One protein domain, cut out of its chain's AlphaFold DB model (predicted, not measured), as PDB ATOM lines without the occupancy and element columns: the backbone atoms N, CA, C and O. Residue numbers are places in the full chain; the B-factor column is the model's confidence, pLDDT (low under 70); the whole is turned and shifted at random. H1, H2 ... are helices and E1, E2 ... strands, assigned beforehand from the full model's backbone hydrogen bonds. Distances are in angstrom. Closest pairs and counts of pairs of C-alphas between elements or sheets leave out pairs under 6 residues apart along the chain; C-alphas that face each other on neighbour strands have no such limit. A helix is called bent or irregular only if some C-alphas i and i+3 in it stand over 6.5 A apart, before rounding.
ATOM      1  N   GLN A 279     239.931 119.050 147.721       80.44
ATOM      2  CA  GLN A 279     240.868 118.111 147.107       80.44
ATOM      3  C   GLN A 279     241.175 118.456 145.639       80.44
ATOM      4  O   GLN A 279     242.331 118.400 145.223       80.44
ATOM      5  N   LYS A 280     240.180 118.881 144.851       79.31
ATOM      6  CA  LYS A 280     240.407 119.342 143.467       79.31
ATOM      7  C   LYS A 280     241.316 120.565 143.400       79.31
ATOM      8  O   LYS A 280     242.164 120.637 142.512       79.31
ATOM      9  N   VAL A 281     241.146 121.521 144.316       78.44
ATOM     10  CA  VAL A 281     242.033 122.690 144.426       78.44
ATOM     11  C   VAL A 281     243.457 122.232 144.708       78.44
ATOM     12  O   VAL A 281     244.373 122.643 144.003       78.44
ATOM     13  N   ARG A 282     243.643 121.318 145.663       83.00
ATOM     14  CA  ARG A 282     244.959 120.761 145.975       83.00
ATOM     15  C   ARG A 282     245.640 120.129 144.766       83.00
ATOM     16  O   ARG A 282     246.766 120.489 144.462       83.00
ATOM     17  N   THR A 283     244.958 119.232 144.050       83.31
ATOM     18  CA  THR A 283     245.534 118.569 142.870       83.31
ATOM     19  C   THR A 283     245.986 119.580 141.818       83.31
ATOM     20  O   THR A 283     247.030 119.397 141.196       83.31
ATOM     21  N   LYS A 284     245.234 120.672 141.639       83.44
ATOM     22  CA  LYS A 284     245.617 121.764 140.738       83.44
ATOM     23  C   LYS A 284     246.849 122.520 141.242       83.44
ATOM     24  O   LYS A 284     247.738 122.794 140.449       83.44
ATOM     25  N   LEU A 285     246.935 122.813 142.541       86.19
ATOM     26  CA  LEU A 285     248.110 123.461 143.137       86.19
ATOM     27  C   LEU A 285     249.364 122.576 143.063       86.19
ATOM     28  O   LEU A 285     250.427 123.078 142.718       86.19
ATOM     29  N   ASP A 286     249.233 121.271 143.328       87.81
ATOM     30  CA  ASP A 286     250.318 120.291 143.190       87.81
ATOM     31  C   ASP A 286     250.833 120.254 141.738       87.81
ATOM     32  O   ASP A 286     252.030 120.405 141.490       87.81
ATOM     33  N   THR A 287     249.918 120.143 140.768       87.88
ATOM     34  CA  THR A 287     250.262 120.110 139.335       87.88
ATOM     35  C   THR A 287     250.912 121.422 138.883       87.88
ATOM     36  O   THR A 287     251.933 121.422 138.194       87.88
ATOM     37  N   GLU A 288     250.366 122.560 139.317       89.06
ATOM     38  CA  GLU A 288     250.921 123.875 139.012       89.06
ATOM     39  C   GLU A 288     252.330 124.041 139.593       89.06
ATOM     40  O   GLU A 288     253.216 124.547 138.902       89.06
ATOM     41  N   TRP A 289     252.564 123.586 140.830       90.81
ATOM     42  CA  TRP A 289     253.887 123.645 141.451       90.81
ATOM     43  C   TRP A 289     254.912 122.824 140.663       90.81
ATOM     44  O   TRP A 289     256.005 123.317 140.379       90.81
ATOM     45  N   ASP A 290     254.552 121.609 140.246       88.81
ATOM     46  CA  ASP A 290     255.428 120.745 139.451       88.81
ATOM     47  C   ASP A 290     255.801 121.377 138.094       88.81
ATOM     48  O   ASP A 290     256.942 121.238 137.631       88.81
ATOM     49  N   SER A 291     254.886 122.147 137.492       87.56
ATOM     50  CA  SER A 291     255.118 122.859 136.226       87.56
ATOM     51  C   SER A 291     256.126 124.017 136.338       87.56
ATOM     52  O   SER A 291     256.757 124.395 135.344       87.56
ATOM     53  N   LEU A 292     256.364 124.564 137.544       90.00
ATOM     54  CA  LEU A 292     257.247 125.726 137.744       90.00
ATOM     55  C   LEU A 292     258.662 125.489 137.217       90.00
ATOM     56  O   LEU A 292     259.301 126.408 136.699       90.00
ATOM     57  N   ARG A 293     259.149 124.249 137.288       89.19
ATOM     58  CA  ARG A 293     260.496 123.884 136.823       89.19
ATOM     59  C   ARG A 293     260.711 124.157 135.341       89.19
ATOM     60  O   ARG A 293     261.829 124.465 134.930       89.19
ATOM     61  N   GLU A 294     259.658 124.099 134.534       90.38
ATOM     62  CA  GLU A 294     259.719 124.413 133.105       90.38
ATOM     63  C   GLU A 294     259.902 125.924 132.845       90.38
ATOM     64  O   GLU A 294     260.413 126.352 131.797       90.38
ATOM     65  N   ALA A 295     259.551 126.765 133.826       91.12
ATOM     66  CA  ALA A 295     259.761 128.204 133.764       91.12
ATOM     67  C   ALA A 295     261.209 128.617 134.081       91.12
ATOM     68  O   ALA A 295     261.633 129.714 133.687       91.12
ATOM     69  N   SER A 296     261.995 127.745 134.717       92.75
ATOM     70  CA  SER A 296     263.404 127.999 135.028       92.75
ATOM     71  C   SER A 296     264.217 128.331 133.768       92.75
ATOM     72  O   SER A 296     263.886 127.968 132.631       92.75
ATOM     73  N   ALA A 297     265.289 129.093 133.959       90.50
ATOM     74  CA  ALA A 297     266.221 129.478 132.905       90.50
ATOM     75  C   ALA A 297     267.654 129.142 133.350       90.50
ATOM     76  O   ALA A 297     267.893 128.926 134.537       90.50
ATOM     77  N   PRO A 298     268.644 129.068 132.442       90.06
ATOM     78  CA  PRO A 298     269.993 128.653 132.818       90.06
ATOM     79  C   PRO A 298     270.563 129.465 133.993       90.06
ATOM     80  O   PRO A 298     270.740 130.680 133.897       90.06
ATOM     81  N   GLY A 299     270.859 128.776 135.098       90.31
ATOM     82  CA  GLY A 299     271.433 129.370 136.308       90.31
ATOM     83  C   GLY A 299     270.463 130.162 137.190       90.31
ATOM     84  O   GLY A 299     270.942 130.875 138.066       90.31
ATOM     85  N   VAL A 300     269.147 130.063 136.966       94.06
ATOM     86  CA  VAL A 300     268.112 130.611 137.856       94.06
ATOM     87  C   VAL A 300     266.974 129.610 138.046       94.06
ATOM     88  O   VAL A 300     266.590 128.921 137.099       94.06
ATOM     89  N   ASP A 301     266.424 129.558 139.252       95.31
ATOM     90  CA  ASP A 301     265.353 128.641 139.623       95.31
ATOM     91  C   ASP A 301     264.018 129.385 139.781       95.31
ATOM     92  O   ASP A 301     263.942 130.437 140.418       95.31
ATOM     93  N   ALA A 302     262.966 128.875 139.138       94.88
ATOM     94  CA  ALA A 302     261.653 129.506 139.147       94.88
ATOM     95  C   ALA A 302     260.967 129.446 140.517       94.88
ATOM     96  O   ALA A 302     260.301 130.418 140.878       94.88
ATOM     97  N   GLU A 303     261.154 128.361 141.275       94.56
ATOM     98  CA  GLU A 303     260.576 128.198 142.612       94.56
ATOM     99  C   GLU A 303     261.207 129.228 143.567       94.56
ATOM    100  O   GLU A 303     260.497 130.008 144.208       94.56
ATOM    101  N   GLU A 304     262.541 129.341 143.578       94.19
ATOM    102  CA  GLU A 304     263.267 130.331 144.393       94.19
ATOM    103  C   GLU A 304     262.884 131.777 144.043       94.19
ATOM    104  O   GLU A 304     262.704 132.625 144.926       94.19
ATOM    105  N   ILE A 305     262.753 132.081 142.747       95.00
ATOM    106  CA  ILE A 305     262.329 133.403 142.281       95.00
ATOM    107  C   ILE A 305     260.907 133.709 142.757       95.00
ATOM    108  O   ILE A 305     260.663 134.819 143.234       95.00
ATOM    109  N   LEU A 306     259.980 132.759 142.626       93.94
ATOM    110  CA  LEU A 306     258.583 132.941 143.005       93.94
ATOM    111  C   LEU A 306     258.446 133.208 144.511       93.94
ATOM    112  O   LEU A 306     257.866 134.224 144.898       93.94
ATOM    113  N   ILE A 307     259.071 132.378 145.349       92.56
ATOM    114  CA  ILE A 307     259.086 132.558 146.810       92.56
ATOM    115  C   ILE A 307     259.723 133.902 147.200       92.56
ATOM    116  O   ILE A 307     259.271 134.582 148.122       92.56
ATOM    117  N   SER A 308     260.743 134.347 146.467       93.31
ATOM    118  CA  SER A 308     261.400 135.643 146.681       93.31
ATOM    119  C   SER A 308     260.519 136.850 146.331       93.31
ATOM    120  O   SER A 308     260.652 137.897 146.975       93.31
ATOM    121  N   VAL A 309     259.633 136.720 145.335       92.75
ATOM    122  CA  VAL A 309     258.604 137.726 145.003       92.75
ATOM    123  C   VAL A 309     257.495 137.732 146.054       92.75
ATOM    124  O   VAL A 309     257.041 138.805 146.441       92.75
ATOM    125  N   TRP A 310     257.094 136.558 146.540       92.12
ATOM    126  CA  TRP A 310     256.043 136.416 147.546       92.12
ATOM    127  C   TRP A 310     256.457 136.974 148.917       92.12
ATOM    128  O   TRP A 310     255.786 137.837 149.477       92.12
ATOM    129  N   ASN A 311     257.630 136.576 149.423       89.19
ATOM    130  CA  ASN A 311     258.117 136.965 150.753       89.19
ATOM    131  C   ASN A 311     258.469 138.452 150.889       89.19
ATOM    132  O   ASN A 311     258.538 138.991 151.995       89.19
ATOM    133  N   LYS A 312     258.768 139.120 149.775       87.00
ATOM    134  CA  LYS A 312     259.137 140.532 149.760       87.00
ATOM    135  C   LYS A 312     258.335 141.230 148.677       87.00
ATOM    136  O   LYS A 312     258.672 141.156 147.497       87.00
ATOM    137  N   SER A 313     257.314 141.963 149.103       74.62
ATOM    138  CA  SER A 313     256.489 142.761 148.203       74.62
ATOM    139  C   SER A 313     257.330 143.768 147.411       74.62
ATOM    140  O   SER A 313     258.266 144.356 147.955       74.62
ATOM    141  N   GLN A 314     256.918 144.038 146.170       83.44
ATOM    142  CA  GLN A 314     257.395 145.164 145.357       83.44
ATOM    143  C   GLN A 314     258.856 145.073 144.896       83.44
ATOM    144  O   GLN A 314     259.624 146.026 145.017       83.44
ATOM    145  N   ARG A 315     259.252 143.936 144.316       88.81
ATOM    146  CA  ARG A 315     260.623 143.740 143.828       88.81
ATOM    147  C   ARG A 315     260.747 143.787 142.322       88.81
ATOM    148  O   ARG A 315     259.969 143.173 141.596       88.81
ATOM    149  N   ASN A 316     261.788 144.442 141.824       93.75
ATOM    150  CA  ASN A 316     262.141 144.357 140.410       93.75
ATOM    151  C   ASN A 316     263.102 143.184 140.131       93.75
ATOM    152  O   ASN A 316     263.815 142.703 141.011       93.75
ATOM    153  N   SER A 317     263.187 142.739 138.870       94.38
ATOM    154  CA  SER A 317     264.044 141.600 138.488       94.38
ATOM    155  C   SER A 317     265.530 141.782 138.830       94.38
ATOM    156  O   SER A 317     266.257 140.803 138.938       94.38
ATOM    157  N   GLY A 318     266.011 143.028 138.926       93.88
ATOM    158  CA  GLY A 318     267.405 143.316 139.264       93.88
ATOM    159  C   GLY A 318     267.691 143.063 140.739       93.88
ATOM    160  O   GLY A 318     268.685 142.422 141.057       93.88
ATOM    161  N   GLU A 319     266.798 143.512 141.616       94.00
ATOM    162  CA  GLU A 319     266.869 143.250 143.058       94.00
ATOM    163  C   GLU A 319     266.762 141.759 143.356       94.00
ATOM    164  O   GLU A 319     267.528 141.249 144.164       94.00
ATOM    165  N   ILE A 320     265.842 141.051 142.693       95.19
ATOM    166  CA  ILE A 320     265.697 139.595 142.843       95.19
ATOM    167  C   ILE A 320     266.993 138.889 142.425       95.19
ATOM    168  O   ILE A 320     267.509 138.054 143.163       95.19
ATOM    169  N   ALA A 321     267.565 139.270 141.277       95.31
ATOM    170  CA  ALA A 321     268.816 138.693 140.792       95.31
ATOM    171  C   ALA A 321     270.011 138.975 141.715       95.31
ATOM    172  O   ALA A 321     270.906 138.141 141.803       95.31
ATOM    173  N   ILE A 322     270.059 140.137 142.373       94.69
ATOM    174  CA  ILE A 322     271.128 140.481 143.323       94.69
ATOM    175  C   ILE A 322     271.005 139.665 144.610       94.69
ATOM    176  O   ILE A 322     272.024 139.181 145.094       94.69
ATOM    177  N   ASP A 323     269.794 139.509 145.144       93.38
ATOM    178  CA  ASP A 323     269.596 138.802 146.412       93.38
ATOM    179  C   ASP A 323     269.802 137.291 146.283       93.38
ATOM    180  O   ASP A 323     270.394 136.690 147.173       93.38
ATOM    181  N   LEU A 324     269.295 136.676 145.209       93.44
ATOM    182  CA  LEU A 324     269.361 135.221 145.037       93.44
ATOM    183  C   LEU A 324     270.630 134.768 144.305       93.44
ATOM    184  O   LEU A 324     271.147 133.683 144.559       93.44
ATOM    185  N   TYR A 325     271.136 135.591 143.381       93.50
ATOM    186  CA  TYR A 325     272.148 135.175 142.407       93.50
ATOM    187  C   TYR A 325     273.257 136.231 142.227       93.50
ATOM    188  O   TYR A 325     274.057 136.494 143.123       93.50
ATOM    189  N   LYS A 326     273.371 136.802 141.019       91.62
ATOM    190  CA  LYS A 326     274.245 137.927 140.659       91.62
ATOM    191  C   LYS A 326     273.481 138.873 139.739       91.62
ATOM    192  O   LYS A 326     272.637 138.439 138.956       91.62
ATOM    193  N   SER A 327     273.858 140.151 139.722       92.00
ATOM    194  CA  SER A 327     273.217 141.181 138.884       92.00
ATOM    195  C   SER A 327     273.160 140.839 137.385       92.00
ATOM    196  O   SER A 327     272.230 141.257 136.693       92.00
ATOM    197  N   SER A 328     274.106 140.036 136.880       92.94
ATOM    198  CA  SER A 328     274.124 139.542 135.497       92.94
ATOM    199  C   SER A 328     272.932 138.645 135.140       92.94
ATOM    200  O   SER A 328     272.588 138.550 133.966       92.94
ATOM    201  N   PHE A 329     272.272 138.023 136.124       94.62
ATOM    202  CA  PHE A 329     271.121 137.135 135.917       94.62
ATOM    203  C   PHE A 329     269.780 137.868 135.802       94.62
ATOM    204  O   PHE A 329     268.754 137.231 135.582       94.62
ATOM    205  N   LYS A 330     269.756 139.208 135.878       95.50
ATOM    206  CA  LYS A 330     268.529 140.018 135.742       95.50
ATOM    207  C   LYS A 330     267.693 139.656 134.503       95.50
ATOM    208  O   LYS A 330     266.462 139.684 134.566       95.50
ATOM    209  N   GLY A 331     268.353 139.369 133.377       93.75
ATOM    210  CA  GLY A 331     267.691 138.947 132.138       93.75
ATOM    211  C   GLY A 331     266.933 137.636 132.329       93.75
ATOM    212  O   GLY A 331     265.726 137.602 132.113       93.75
ATOM    213  N   ASN A 332     267.621 136.619 132.844       95.19
ATOM    214  CA  ASN A 332     267.073 135.287 133.097       95.19
ATOM    215  C   ASN A 332     265.924 135.338 134.115       95.19
ATOM    216  O   ASN A 332     264.876 134.762 133.864       95.19
ATOM    217  N   VAL A 333     266.060 136.117 135.197       95.19
ATOM    218  CA  VAL A 333     264.969 136.333 136.169       95.19
ATOM    219  C   VAL A 333     263.738 136.956 135.500       95.19
ATOM    220  O   VAL A 333     262.610 136.542 135.748       95.19
ATOM    221  N   THR A 334     263.939 137.947 134.625       94.75
ATOM    222  CA  THR A 334     262.831 138.581 133.887       94.75
ATOM    223  C   THR A 334     262.167 137.600 132.922       94.75
ATOM    224  O   THR A 334     260.949 137.619 132.779       94.75
ATOM    225  N   GLU A 335     262.949 136.753 132.253       93.56
ATOM    226  CA  GLU A 335     262.434 135.726 131.348       93.56
ATOM    227  C   GLU A 335     261.614 134.671 132.096       93.56
ATOM    228  O   GLU A 335     260.491 134.389 131.685       93.56
ATOM    229  N   THR A 336     262.122 134.162 133.221       94.88
ATOM    230  CA  THR A 336     261.409 133.212 134.085       94.88
ATOM    231  C   THR A 336     260.088 133.793 134.587       94.88
ATOM    232  O   THR A 336     259.040 133.190 134.373       94.88
ATOM    233  N   LEU A 337     260.082 135.017 135.127       94.50
ATOM    234  CA  LEU A 337     258.843 135.672 135.579       94.50
ATOM    235  C   LEU A 337     257.861 135.954 134.429       94.50
ATOM    236  O   LEU A 337     256.650 135.871 134.613       94.50
ATOM    237  N   ASN A 338     258.354 136.225 133.217       94.44
ATOM    238  CA  ASN A 338     257.503 136.389 132.035       94.44
ATOM    239  C   ASN A 338     256.812 135.087 131.595       94.44
ATOM    240  O   ASN A 338     255.727 135.162 131.019       94.44
ATOM    241  N   LYS A 339     257.414 133.916 131.842       93.81
ATOM    242  CA  LYS A 339     256.777 132.609 131.588       93.81
ATOM    243  C   LYS A 339     255.658 132.310 132.595       93.81
ATOM    244  O   LYS A 339     254.684 131.656 132.234       93.81
ATOM    245  N   LEU A 340     255.775 132.838 133.814       93.62
ATOM    246  CA  LEU A 340     254.791 132.697 134.897       93.62
ATOM    247  C   LEU A 340     253.679 133.765 134.868       93.62
ATOM    248  O   LEU A 340     252.732 133.700 135.651       93.62
ATOM    249  N   ALA A 341     253.781 134.754 133.976       91.94
ATOM    250  CA  ALA A 341     252.855 135.878 133.886       91.94
ATOM    251  C   ALA A 341     251.961 135.822 132.643       91.94
ATOM    252  O   ALA A 341     252.363 135.375 131.563       91.94
ATOM    253  N   LYS A 342     250.751 136.382 132.756       84.31
ATOM    254  CA  LYS A 342     249.903 136.693 131.594       84.31
ATOM    255  C   LYS A 342     250.466 137.891 130.832       84.31
ATOM    256  O   LYS A 342     250.889 137.754 129.684       84.31
ATOM    257  N   ASP A 343     250.596 139.018 131.528       81.75
ATOM    258  CA  ASP A 343     251.109 140.281 130.999       81.75
ATOM    259  C   ASP A 343     252.425 140.637 131.702       81.75
ATOM    260  O   ASP A 343     252.464 141.298 132.741       81.75
ATOM    261  N   GLY A 344     253.520 140.105 131.163       80.44
ATOM    262  CA  GLY A 344     254.856 140.239 131.736       80.44
ATOM    263  C   GLY A 344     255.621 141.493 131.284       80.44
ATOM    264  O   GLY A 344     255.280 142.150 130.296       80.44
ATOM    265  N   LYS A 345     256.713 141.815 131.982       87.38
ATOM    266  CA  LYS A 345     257.602 142.938 131.668       87.38
ATOM    267  C   LYS A 345     258.291 142.762 130.313       87.38
ATOM    268  O   LYS A 345     259.181 141.920 130.169       87.38
ATOM    269  N   ASN A 346     257.963 143.626 129.345       82.50
ATOM    270  CA  ASN A 346     258.562 143.636 127.999       82.50
ATOM    271  C   ASN A 346     258.577 142.241 127.349       82.50
ATOM    272  O   ASN A 346     259.576 141.832 126.752       82.50
ATOM    273  N   ARG A 347     257.485 141.488 127.519       78.19
ATOM    274  CA  ARG A 347     257.385 140.098 127.074       78.19
ATOM    275  C   ARG A 347     257.644 139.987 125.569       78.19
ATOM    276  O   ARG A 347     256.931 140.571 124.753       78.19
ATOM    277  N   SER A 348     258.663 139.212 125.197       75.38
ATOM    278  CA  SER A 348     258.894 138.852 123.796       75.38
ATOM    279  C   SER A 348     257.766 137.947 123.302       75.38
ATOM    280  O   SER A 348     257.302 137.074 124.034       75.38
ATOM    281  N   ARG A 349     257.382 138.083 122.026       73.50
ATOM    282  CA  ARG A 349     256.405 137.190 121.370       73.50
ATOM    283  C   ARG A 349     256.834 135.718 121.363       73.50
ATOM    284  O   ARG A 349     255.999 134.856 121.135       73.50
ATOM    285  N   SER A 350     258.120 135.442 121.579       72.56
ATOM    286  CA  SER A 350     258.684 134.090 121.646       72.56
ATOM    287  C   SER A 350     258.572 133.428 123.023       72.56
ATOM    288  O   SER A 350     258.904 132.254 123.139       72.56
ATOM    289  N   VAL A 351     258.168 134.159 124.069       78.12
ATOM    290  CA  VAL A 351     258.050 133.610 125.428       78.12
ATOM    291  C   VAL A 351     256.651 133.034 125.613       78.12
ATOM    292  O   VAL A 351     255.684 133.779 125.804       78.12
ATOM    293  N   THR A 352     256.550 131.709 125.563       84.00
ATOM    294  CA  THR A 352     255.325 130.958 125.870       84.00
ATOM    295  C   THR A 352     255.088 130.950 127.379       84.00
ATOM    296  O   THR A 352     256.040 130.886 128.155       84.00
ATOM    297  N   ALA A 353     253.827 131.095 127.794       86.50
ATOM    298  CA  ALA A 353     253.458 130.934 129.197       86.50
ATOM    299  C   ALA A 353     253.569 129.454 129.575       86.50
ATOM    300  O   ALA A 353     253.329 128.603 128.722       86.50
ATOM    301  N   VAL A 354     253.951 129.185 130.820       88.50
ATOM    302  CA  VAL A 354     254.219 127.825 131.314       88.50
ATOM    303  C   VAL A 354     253.266 127.416 132.441       88.50
ATOM    304  O   VAL A 354     253.125 126.232 132.693       88.50
ATOM    305  N   TYR A 355     252.565 128.370 133.061       85.50
ATOM    306  CA  TYR A 355     251.531 128.049 134.047       85.50
ATOM    307  C   TYR A 355     250.377 127.259 133.408       85.50
ATOM    308  O   TYR A 355     249.979 127.547 132.272       85.50
ATOM    309  N   GLU A 356     249.829 126.290 134.137       83.81
ATOM    310  CA  GLU A 356     248.814 125.360 133.631       83.81
ATOM    311  C   GLU A 356     247.388 125.868 133.837       83.81
ATOM    312  O   GLU A 356     246.552 125.770 132.933       83.81
ATOM    313  N   HIS A 357     247.093 126.416 135.014       80.88
ATOM    314  CA  HIS A 357     245.728 126.774 135.384       80.88
ATOM    315  C   HIS A 357     245.507 128.281 135.389       80.88
ATOM    316  O   HIS A 357     244.569 128.769 134.755       80.88
ATOM    317  N   ALA A 358     246.366 129.034 136.078       83.44
ATOM    318  CA  ALA A 358     246.214 130.480 136.183       83.44
ATOM    319  C   ALA A 358     247.560 131.218 136.291       83.44
ATOM    320  O   ALA A 358     248.545 130.667 136.778       83.44
ATOM    321  N   PRO A 359     247.627 132.490 135.845       88.38
ATOM    322  CA  PRO A 359     248.856 133.273 135.915       88.38
ATOM    323  C   PRO A 359     249.308 133.440 137.365       88.38
ATOM    324  O   PRO A 359     248.510 133.860 138.200       88.38
ATOM    325  N   ILE A 360     250.585 133.184 137.641       91.12
ATOM    326  CA  ILE A 360     251.131 133.116 139.005       91.12
ATOM    327  C   ILE A 360     251.675 134.476 139.460       91.12
ATOM    328  O   ILE A 360     251.540 134.877 140.614       91.12
ATOM    329  N   VAL A 361     252.269 135.235 138.539       92.81
ATOM    330  CA  VAL A 361     252.796 136.580 138.814       92.81
ATOM    331  C   VAL A 361     252.296 137.587 137.787       92.81
ATOM    332  O   VAL A 361     251.895 137.244 136.671       92.81
ATOM    333  N   LYS A 362     252.337 138.867 138.146       92.62
ATOM    334  CA  LYS A 362     252.049 139.985 137.245       92.62
ATOM    335  C   LYS A 362     253.077 141.097 137.422       92.62
ATOM    336  O   LYS A 362     253.658 141.280 138.493       92.62
ATOM    337  N   TRP A 363     253.305 141.836 136.344       94.19
ATOM    338  CA  TRP A 363     254.152 143.019 136.363       94.19
ATOM    339  C   TRP A 363     253.300 144.265 136.613       94.19
ATOM    340  O   TRP A 363     252.399 144.572 135.829       94.19
ATOM    341  N   ASP A 364     253.599 145.002 137.681       90.44
ATOM    342  CA  ASP A 364     253.005 146.312 137.923       90.44
ATOM    343  C   ASP A 364     253.744 147.368 137.089       90.44
ATOM    344  O   ASP A 364     254.909 147.694 137.333       90.44
ATOM    345  N   ASN A 365     253.071 147.897 136.066       85.50
ATOM    346  CA  ASN A 365     253.646 148.909 135.180       85.50
ATOM    347  C   ASN A 365     253.785 150.288 135.836       85.50
ATOM    348  O   ASN A 365     254.655 151.054 135.417       85.50
ATOM    349  N   THR A 366     252.940 150.610 136.815       85.69
ATOM    350  CA  THR A 366     252.941 151.914 137.490       85.69
ATOM    351  C   THR A 366     254.134 152.006 138.420       85.69
ATOM    352  O   THR A 366     254.909 152.958 138.361       85.69
ATOM    353  N   GLU A 367     254.312 150.967 139.225       85.44
ATOM    354  CA  GLU A 367     255.304 150.953 140.291       85.44
ATOM    355  C   GLU A 367     256.596 150.209 139.912       85.44
ATOM    356  O   GLU A 367     257.588 150.231 140.635       85.44
ATOM    357  N   GLN A 368     256.613 149.577 138.736       89.81
ATOM    358  CA  GLN A 368     257.766 148.887 138.161       89.81
ATOM    359  C   GLN A 368     258.325 147.751 139.029       89.81
ATOM    360  O   GLN A 368     259.547 147.597 139.164       89.81
ATOM    361  N   TYR A 369     257.443 146.895 139.536       93.62
ATOM    362  CA  TYR A 369     257.817 145.696 140.282       93.62
ATOM    363  C   TYR A 369     256.979 144.473 139.903       93.62
ATOM    364  O   TYR A 369     255.936 144.568 139.260       93.62
ATOM    365  N   TRP A 370     257.457 143.304 140.316       94.06
ATOM    366  CA  TRP A 370     256.712 142.056 140.272       94.06
ATOM    367  C   TRP A 370     255.886 141.888 141.539       94.06
ATOM    368  O   TRP A 370     256.356 142.184 142.640       94.06
ATOM    369  N   VAL A 371     254.670 141.388 141.359       91.62
ATOM    370  CA  VAL A 371     253.799 140.920 142.436       91.62
ATOM    371  C   VAL A 371     253.206 139.579 142.044       91.62
ATOM    372  O   VAL A 371     252.963 139.309 140.864       91.62
ATOM    373  N   THR A 372     252.974 138.742 143.041       90.00
ATOM    374  CA  THR A 372     252.132 137.558 142.918       90.00
ATOM    375  C   THR A 372     250.703 137.962 142.545       90.00
ATOM    376  O   THR A 372     250.240 139.083 142.794       90.00
ATOM    377  N   THR A 373     250.026 137.074 141.825       87.88
ATOM    378  CA  THR A 373     248.570 137.127 141.686       87.88
ATOM    379  C   THR A 373     247.928 136.461 142.894       87.88
ATOM    380  O   THR A 373     248.602 135.801 143.677       87.88
ATOM    381  N   ASP A 374     246.611 136.569 142.985       80.50
ATOM    382  CA  ASP A 374     245.826 135.914 144.025       80.50
ATOM    383  C   ASP A 374     246.025 134.385 144.026       80.50
ATOM    384  O   ASP A 374     246.207 133.758 145.067       80.50
ATOM    385  N   TYR A 375     246.103 133.794 142.831       81.31
ATOM    386  CA  TYR A 375     246.428 132.380 142.650       81.31
ATOM    387  C   TYR A 375     247.892 132.062 142.990       81.31
ATOM    388  O   TYR A 375     248.177 131.027 143.584       81.31
ATOM    389  N   GLY A 376     248.830 132.956 142.658       87.69
ATOM    390  CA  GLY A 376     250.234 132.789 143.029       87.69
ATOM    391  C   GLY A 376     250.481 132.876 144.534       87.69
ATOM    392  O   GLY A 376     251.306 132.129 145.050       87.69
ATOM    393  N   ASP A 377     249.740 133.730 145.244       84.88
ATOM    394  CA  ASP A 377     249.757 133.791 146.709       84.88
ATOM    395  C   ASP A 377     249.265 132.473 147.316       84.88
ATOM    396  O   ASP A 377     249.924 131.926 148.200       84.88
ATOM    397  N   LEU A 378     248.154 131.928 146.802       80.94
ATOM    398  CA  LEU A 378     247.617 130.632 147.228       80.94
ATOM    399  C   LEU A 378     248.615 129.489 146.989       80.94
ATOM    400  O   LEU A 378     248.817 128.651 147.867       80.94
ATOM    401  N   LEU A 379     249.262 129.474 145.823       86.69
ATOM    402  CA  LEU A 379     250.259 128.472 145.453       86.69
ATOM    403  C   LEU A 379     251.483 128.500 146.383       86.69
ATOM    404  O   LEU A 379     251.898 127.458 146.890       86.69
ATOM    405  N   CYS A 380     252.034 129.687 146.656       87.56
ATOM    406  CA  CYS A 380     253.143 129.848 147.599       87.56
ATOM    407  C   CYS A 380     252.742 129.461 149.027       87.56
ATOM    408  O   CYS A 380     253.491 128.763 149.710       87.56
ATOM    409  N   TYR A 381     251.551 129.878 149.463       82.69
ATOM    410  CA  TYR A 381     251.031 129.553 150.787       82.69
ATOM    411  C   TYR A 381     250.876 128.042 150.981       82.69
ATOM    412  O   TYR A 381     251.298 127.513 152.011       82.69
ATOM    413  N   PHE A 382     250.311 127.352 149.986       83.56
ATOM    414  CA  PHE A 382     250.168 125.899 149.982       83.56
ATOM    415  C   PHE A 382     251.523 125.194 150.069       83.56
ATOM    416  O   PHE A 382     251.648 124.208 150.787       83.56
ATOM    417  N   ARG A 383     252.557 125.710 149.396       86.00
ATOM    418  CA  ARG A 383     253.878 125.079 149.427       86.00
ATOM    419  C   ARG A 383     254.625 125.276 150.743       86.00
ATOM    420  O   ARG A 383     255.276 124.351 151.220       86.00
ATOM    421  N   GLU A 384     254.568 126.475 151.308       81.38
ATOM    422  CA  GLU A 384     255.249 126.799 152.571       81.38
ATOM    423  C   GLU A 384     254.555 126.152 153.773       81.38
ATOM    424  O   GLU A 384     255.201 125.788 154.757       81.38
ATOM    425  N   ASN A 385     253.245 125.935 153.667       72.69
ATOM    426  CA  ASN A 385     252.478 125.140 154.609       72.69
ATOM    427  C   ASN A 385     252.245 123.751 154.008       72.69
ATOM    428  O   ASN A 385     251.129 123.441 153.603       72.69
ATOM    429  N   ASP A 386     253.277 122.898 154.034       68.12
ATOM    430  CA  ASP A 386     253.268 121.465 153.638       68.12
ATOM    431  C   ASP A 386     252.246 120.599 154.426       68.12
ATOM    432  O   ASP A 386     252.268 119.370 154.421       68.12
ATOM    433  N   ASN A 387     251.342 121.245 155.162       69.81
ATOM    434  CA  ASN A 387     250.267 120.659 155.927       69.81
ATOM    435  C   ASN A 387     248.934 120.849 155.186       69.81
ATOM    436  O   ASN A 387     248.384 121.945 155.156       69.81
ATOM    437  N   ILE A 388     248.363 119.765 154.661       75.62
ATOM    438  CA  ILE A 388     247.044 119.763 154.008       75.62
ATOM    439  C   ILE A 388     245.867 119.984 154.978       75.62
ATOM    440  O   ILE A 388     244.732 120.194 154.548       75.62
ATOM    441  N   GLU A 389     246.099 119.950 156.293       78.69
ATOM    442  CA  GLU A 389     245.036 120.071 157.293       78.69
ATOM    443  C   GLU A 389     244.183 121.317 157.118       78.69
ATOM    444  O   GLU A 389     242.977 121.213 157.286       78.69
ATOM    445  N   TRP A 390     244.764 122.469 156.774       74.06
ATOM    446  CA  TRP A 390     243.982 123.699 156.611       74.06
ATOM    447  C   TRP A 390     242.968 123.587 155.464       74.06
ATOM    448  O   TRP A 390     241.879 124.148 155.544       74.06
ATOM    449  N   LEU A 391     243.304 122.826 154.420       75.56
ATOM    450  CA  LEU A 391     242.453 122.628 153.255       75.56
ATOM    451  C   LEU A 391     241.356 121.589 153.534       75.56
ATOM    452  O   LEU A 391     240.219 121.759 153.097       75.56
ATOM    453  N   HIS A 392     241.664 120.546 154.309       80.81
ATOM    454  CA  HIS A 392     240.644 119.618 154.810       80.81
ATOM    455  C   HIS A 392     239.711 120.287 155.824       80.81
ATOM    456  O   HIS A 392     238.506 120.066 155.760       80.81
ATOM    457  N   ASP A 393     240.238 121.129 156.713       76.75
ATOM    458  CA  ASP A 393     239.458 121.914 157.677       76.75
ATOM    459  C   ASP A 393     238.485 122.850 156.949       76.75
ATOM    460  O   ASP A 393     237.285 122.814 157.208       76.75
ATOM    461  N   TYR A 394     238.975 123.572 155.929       72.69
ATOM    462  CA  TYR A 394     238.144 124.365 155.018       72.69
ATOM    463  C   TYR A 394     237.051 123.529 154.343       72.69
ATOM    464  O   TYR A 394     235.883 123.912 154.324       72.69
ATOM    465  N   GLY A 395     237.433 122.379 153.779       73.44
ATOM    466  CA  GLY A 395     236.509 121.486 153.093       73.44
ATOM    467  C   GLY A 395     235.399 120.984 154.013       73.44
ATOM    468  O   GLY A 395     234.251 120.926 153.588       73.44
ATOM    469  N   ILE A 396     235.726 120.661 155.268       77.56
ATOM    470  CA  ILE A 396     234.801 120.098 156.260       77.56
ATOM    471  C   ILE A 396     233.920 121.175 156.902       77.56
ATOM    472  O   ILE A 396     232.738 120.917 157.142       77.56
ATOM    473  N   ASN A 397     234.477 122.347 157.211       71.38
ATOM    474  CA  ASN A 397     233.776 123.415 157.915       71.38
ATOM    475  C   ASN A 397     234.154 124.806 157.363       71.38
ATOM    476  O   ASN A 397     234.906 125.548 157.996       71.38
ATOM    477  N   PRO A 398     233.604 125.204 156.202       61.44
ATOM    478  CA  PRO A 398     233.932 126.481 155.567       61.44
ATOM    479  C   PRO A 398     233.426 127.707 156.349       61.44
ATOM    480  O   PRO A 398     233.757 128.829 155.988       61.44
ATOM    481  N   GLU A 399     232.624 127.521 157.404       58.47
ATOM    482  CA  GLU A 399     232.160 128.599 158.291       58.47
ATOM    483  C   GLU A 399     232.942 128.669 159.620       58.47
ATOM    484  O   GLU A 399     232.630 129.508 160.467       58.47
ATOM    485  N   ASP A 400     233.948 127.807 159.840       57.59
ATOM    486  CA  ASP A 400     234.745 127.842 161.071       57.59
ATOM    487  C   ASP A 400     235.708 129.038 161.082       57.59
ATOM    488  O   ASP A 400     236.772 129.046 160.457       57.59
ATOM    489  N   ASP A 401     235.357 130.055 161.866       50.22
ATOM    490  CA  ASP A 401     236.168 131.256 162.077       50.22
ATOM    491  C   ASP A 401     237.514 130.977 162.780       50.22
ATOM    492  O   ASP A 401     238.352 131.874 162.862       50.22
ATOM    493  N   LYS A 402     237.788 129.749 163.248       46.19
ATOM    494  CA  LYS A 402     239.083 129.375 163.854       46.19
ATOM    495  C   LYS A 402     240.266 129.439 162.887       46.19
ATOM    496  O   LYS A 402     241.410 129.561 163.333       46.19
ATOM    497  N   LEU A 403     240.024 129.424 161.575       43.72
ATOM    498  CA  LEU A 403     241.067 129.694 160.579       43.72
ATOM    499  C   LEU A 403     241.492 131.175 160.556       43.72
ATOM    500  O   LEU A 403     242.604 131.451 160.115       43.72
ATOM    501  N   LYS A 404     240.689 132.099 161.114       40.78
ATOM    502  CA  LYS A 404     241.069 133.511 161.342       40.78
ATOM    503  C   LYS A 404     242.042 133.694 162.516       40.78
ATOM    504  O   LYS A 404     242.736 134.708 162.569       40.78
ATOM    505  N   ASP A 405     242.085 132.737 163.452       40.66
ATOM    506  CA  ASP A 405     243.022 132.723 164.592       40.66
ATOM    507  C   ASP A 405     244.376 132.080 164.232       40.66
ATOM    508  O   ASP A 405     245.410 132.388 164.836       40.66
ATOM    509  N   ARG A 406     244.410 131.218 163.204       44.16
ATOM    510  CA  ARG A 406     245.646 130.950 162.452       44.16
ATOM    511  C   ARG A 406     245.943 132.205 161.627       44.16
ATOM    512  O   ARG A 406     245.030 132.934 161.284       44.16
ATOM    513  N   LYS A 407     247.213 132.520 161.357       40.28
ATOM    514  CA  LYS A 407     247.659 133.752 160.665       40.28
ATOM    515  C   LYS A 407     247.216 133.827 159.186       40.28
ATOM    516  O   LYS A 407     248.048 134.062 158.322       40.28
ATOM    517  N   ILE A 408     245.947 133.583 158.894       43.66
ATOM    518  CA  ILE A 408     245.313 133.705 157.593       43.66
ATOM    519  C   ILE A 408     244.392 134.918 157.726       43.66
ATOM    520  O   ILE A 408     243.351 134.897 158.377       43.66
ATOM    521  N   SER A 409     244.844 136.038 157.192       46.03
ATOM    522  CA  SER A 409     244.075 137.262 157.066       46.03
ATOM    523  C   SER A 409     242.787 137.014 156.275       46.03
ATOM    524  O   SER A 409     242.734 136.175 155.381       46.03
ATOM    525  N   GLN A 410     241.751 137.816 156.535       47.38
ATOM    526  CA  GLN A 410     240.511 137.815 155.741       47.38
ATOM    527  C   GLN A 410     240.783 137.937 154.230       47.38
ATOM    528  O   GLN A 410     240.037 137.415 153.416       47.38
ATOM    529  N   ARG A 411     241.893 138.580 153.853       45.34
ATOM    530  CA  ARG A 411     242.355 138.651 152.471       45.34
ATOM    531  C   ARG A 411     242.791 137.283 151.945       45.34
ATOM    532  O   ARG A 411     242.363 136.922 150.867       45.34
ATOM    533  N   GLU A 412     243.586 136.517 152.688       47.72
ATOM    534  CA  GLU A 412     243.974 135.142 152.320       47.72
ATOM    535  C   GLU A 412     242.770 134.191 152.248       47.72
ATOM    536  O   GLU A 412     242.744 133.277 151.428       47.72
ATOM    537  N   TRP A 413     241.727 134.465 153.030       51.22
ATOM    538  CA  TRP A 413     240.444 133.774 152.935       51.22
ATOM    539  C   TRP A 413     239.686 134.085 151.639       51.22
ATOM    540  O   TRP A 413     239.255 133.181 150.921       51.22
ATOM    541  N   ASP A 414     239.589 135.367 151.294       53.28
ATOM    542  CA  ASP A 414     238.991 135.810 150.038       53.28
ATOM    543  C   ASP A 414     239.822 135.319 148.831       53.28
ATOM    544  O   ASP A 414     239.250 135.026 147.787       53.28
ATOM    545  N   LEU A 415     241.146 135.141 148.982       51.19
ATOM    546  CA  LEU A 415     242.057 134.551 147.985       51.19
ATOM    547  C   LEU A 415     241.822 133.051 147.765       51.19
ATOM    548  O   LEU A 415     241.946 132.585 146.638       51.19
ATOM    549  N   ILE A 416     241.468 132.286 148.801       53.62
ATOM    550  CA  ILE A 416     241.089 130.872 148.646       53.62
ATOM    551  C   ILE A 416     239.779 130.771 147.858       53.62
ATOM    552  O   ILE A 416     239.681 129.960 146.938       53.62
ATOM    553  N   GLN A 417     238.797 131.631 148.149       56.06
ATOM    554  CA  GLN A 417     237.530 131.648 147.410       56.06
ATOM    555  C   GLN A 417     237.689 132.177 145.973       56.06
ATOM    556  O   GLN A 417     237.225 131.532 145.036       56.06
ATOM    557  N   GLN A 418     238.407 133.286 145.775       53.31
ATOM    558  CA  GLN A 418     238.637 133.912 144.461       53.31
ATOM    559  C   GLN A 418     239.696 133.191 143.619       53.31
ATOM    560  O   GLN A 418     239.654 133.254 142.400       53.31
ATOM    561  N   GLY A 419     240.660 132.505 144.233       48.84
ATOM    562  CA  GLY A 419     241.629 131.645 143.547       48.84
ATOM    563  C   GLY A 419     241.014 130.308 143.128       48.84
ATOM    564  O   GLY A 419     241.401 129.748 142.102       48.84
ATOM    565  N   ALA A 420     240.009 129.831 143.872       50.62
ATOM    566  CA  ALA A 420     239.183 128.694 143.482       50.62
ATOM    567  C   ALA A 420     238.116 129.057 142.428       50.62
ATOM    568  O   ALA A 420     237.770 128.198 141.623       50.62
ATOM    569  N   GLU A 421     237.624 130.298 142.358       46.50
ATOM    570  CA  GLU A 421     236.603 130.725 141.376       46.50
ATOM    571  C   GLU A 421     236.988 130.461 139.898       46.50
ATOM    572  O   GLU A 421     236.223 129.780 139.210       46.50
ATOM    573  N   PRO A 422     238.177 130.858 139.388       41.41
ATOM    574  CA  PRO A 422     238.635 130.512 138.037       41.41
ATOM    575  C   PRO A 422     238.747 129.002 137.802       41.41
ATOM    576  O   PRO A 422     238.705 128.536 136.667       41.41
ATOM    577  N   LEU A 423     238.916 128.227 138.876       39.53
ATOM    578  CA  LEU A 423     239.017 126.772 138.843       39.53
ATOM    579  C   LEU A 423     237.643 126.086 138.878       39.53
ATOM    580  O   LEU A 423     237.574 124.908 138.511       39.53
ATOM    581  N   VAL A 424     236.594 126.803 139.291       39.00
ATOM    582  CA  VAL A 424     235.188 126.373 139.322       39.00
ATOM    583  C   VAL A 424     234.449 126.783 138.040       39.00
ATOM    584  O   VAL A 424     233.644 125.999 137.560       39.00
ATOM    585  N   GLU A 425     234.764 127.926 137.416       35.88
ATOM    586  CA  GLU A 425     234.144 128.363 136.142       35.88
ATOM    587  C   GLU A 425     234.578 127.556 134.894       35.88
ATOM    588  O   GLU A 425     234.007 127.725 133.815       35.88
ATOM    589  N   ILE A 426     235.590 126.686 135.012       34.94
ATOM    590  CA  ILE A 426     236.072 125.798 133.929       34.94
ATOM    591  C   ILE A 426     235.419 124.391 134.000       34.94
ATOM    592  O   ILE A 426     235.657 123.553 133.127       34.94
TER     593      ILE A 426
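This is residues 279 to 426 of the 427 residues of an uncharacterized protein of Haloarculaceae archaeon HSR-Est (UniProt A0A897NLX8). Short helices pack crosswise into an elongated body: H2 and H5 make its middle, the longest helix, H1, runs along one side of them, and the small hairpin E1 E2 packs on H2 from another side. H3 and H4 pack on H2 and form one end of the body; H8 packs on H5 toward the other end, where H6 and the short H7 lie and residues 396 to 401 stick out. The 148 printed residues hold eight named helices and two named strands, in the order H1 H2 H3 H4 E1 E2 H5 H6 H7 H8, and the class is mostly helix, with one antiparallel sheet of order E1 - E2. The whole is compact, with a radius of gyration of the C-alphas of 15.8 A, and spans 48 by 30 by 28 A.

E1, residues 361 to 364, and E2, residues 369 to 372, form an antiparallel hairpin at 146 degrees, with N 362 and O 371 2.8 A apart and N 371 and O 362 3.0 A apart, both within hydrogen-bond range. The closest C-alphas of E2 and H2, residues 302 to 311, are those of Thr 372 and Trp 310, 6.2 A apart. H2 touches H5, residues 374 to 384, about perpendicular at 78 degrees, closest at the C-alphas of Ile 307 and Cys 380, 6.6 A. H1, residues 279 to 295, touches H5 with residues 285 to 289 alone, about perpendicular at 90 degrees, closest at the C-alphas of Leu 285 and Leu 379, 5.9 A. H1 touches H2 with residues 292 to 295 alone, at a steep tilt of 64 degrees, opposite ways, closest at the C-alphas of Ala 295 and Ala 302, 5.9 A. H3, residues 317 to 324, touches H4, residues 327 to 339, at a steep tilt of 67 degrees, opposite ways, closest at the C-alphas of Gly 318 and Lys 330, 5.0 A. H4 touches H2 with residues 333 to 337 alone, about perpendicular at 87 degrees, closest at the C-alphas of Thr 336 and Ala 302, 6.3 A. H8, residues 410 to 424, touches H5 with 10 pairs of C-alphas within 8 A, closest at Tyr 375 and Gly 419, 4.9 A; at 73 degrees they are only just about perpendicular. H6, residues 389 to 396, only just touches H1, with 3 pairs of C-alphas within 8 A, the closest being Leu 391 and Gln 279, 7.8 A; the H1 part is residues 279 to 282 alone. H7, residues 401 to 404, is close to H8 but not clearly touching, the closest C-alphas being Lys 404 and Gln 410, 7.1 A. H3 and H8 are apart. Every O i to N i+4 pair is within hydrogen-bond range in H2, H3, H5 and H6, against 10 of 13 in H1, 7 of 9 in H4 and 9 of 11 in H8; H7 is too short for such a pair.

H1 begins at C-alpha 279, (240.868, 118.111, 147.107), and is 25.2 A long; it is irregular, only just, with C-alphas 290 and 293 6.51 A apart. H4 is 19.9 A long and irregular, with C-alphas 328 and 331 7.3 A apart. E1 begins at C-alpha 361, (252.796, 136.580, 138.814). H5 is 15.6 A long, H2 14.2 A and H8 20.7 A, ending at C-alpha 424, (235.188, 126.373, 139.322).

The two C-alphas farthest apart are those of Ser 328 and Glu 399, 49.0 A. The printed part has no cut. The link from H4 to E1, residues 340 to 360, is long. Mean pLDDT of the printed part is 79.3; residues 386 to 387 and 398 to 426 are under 70.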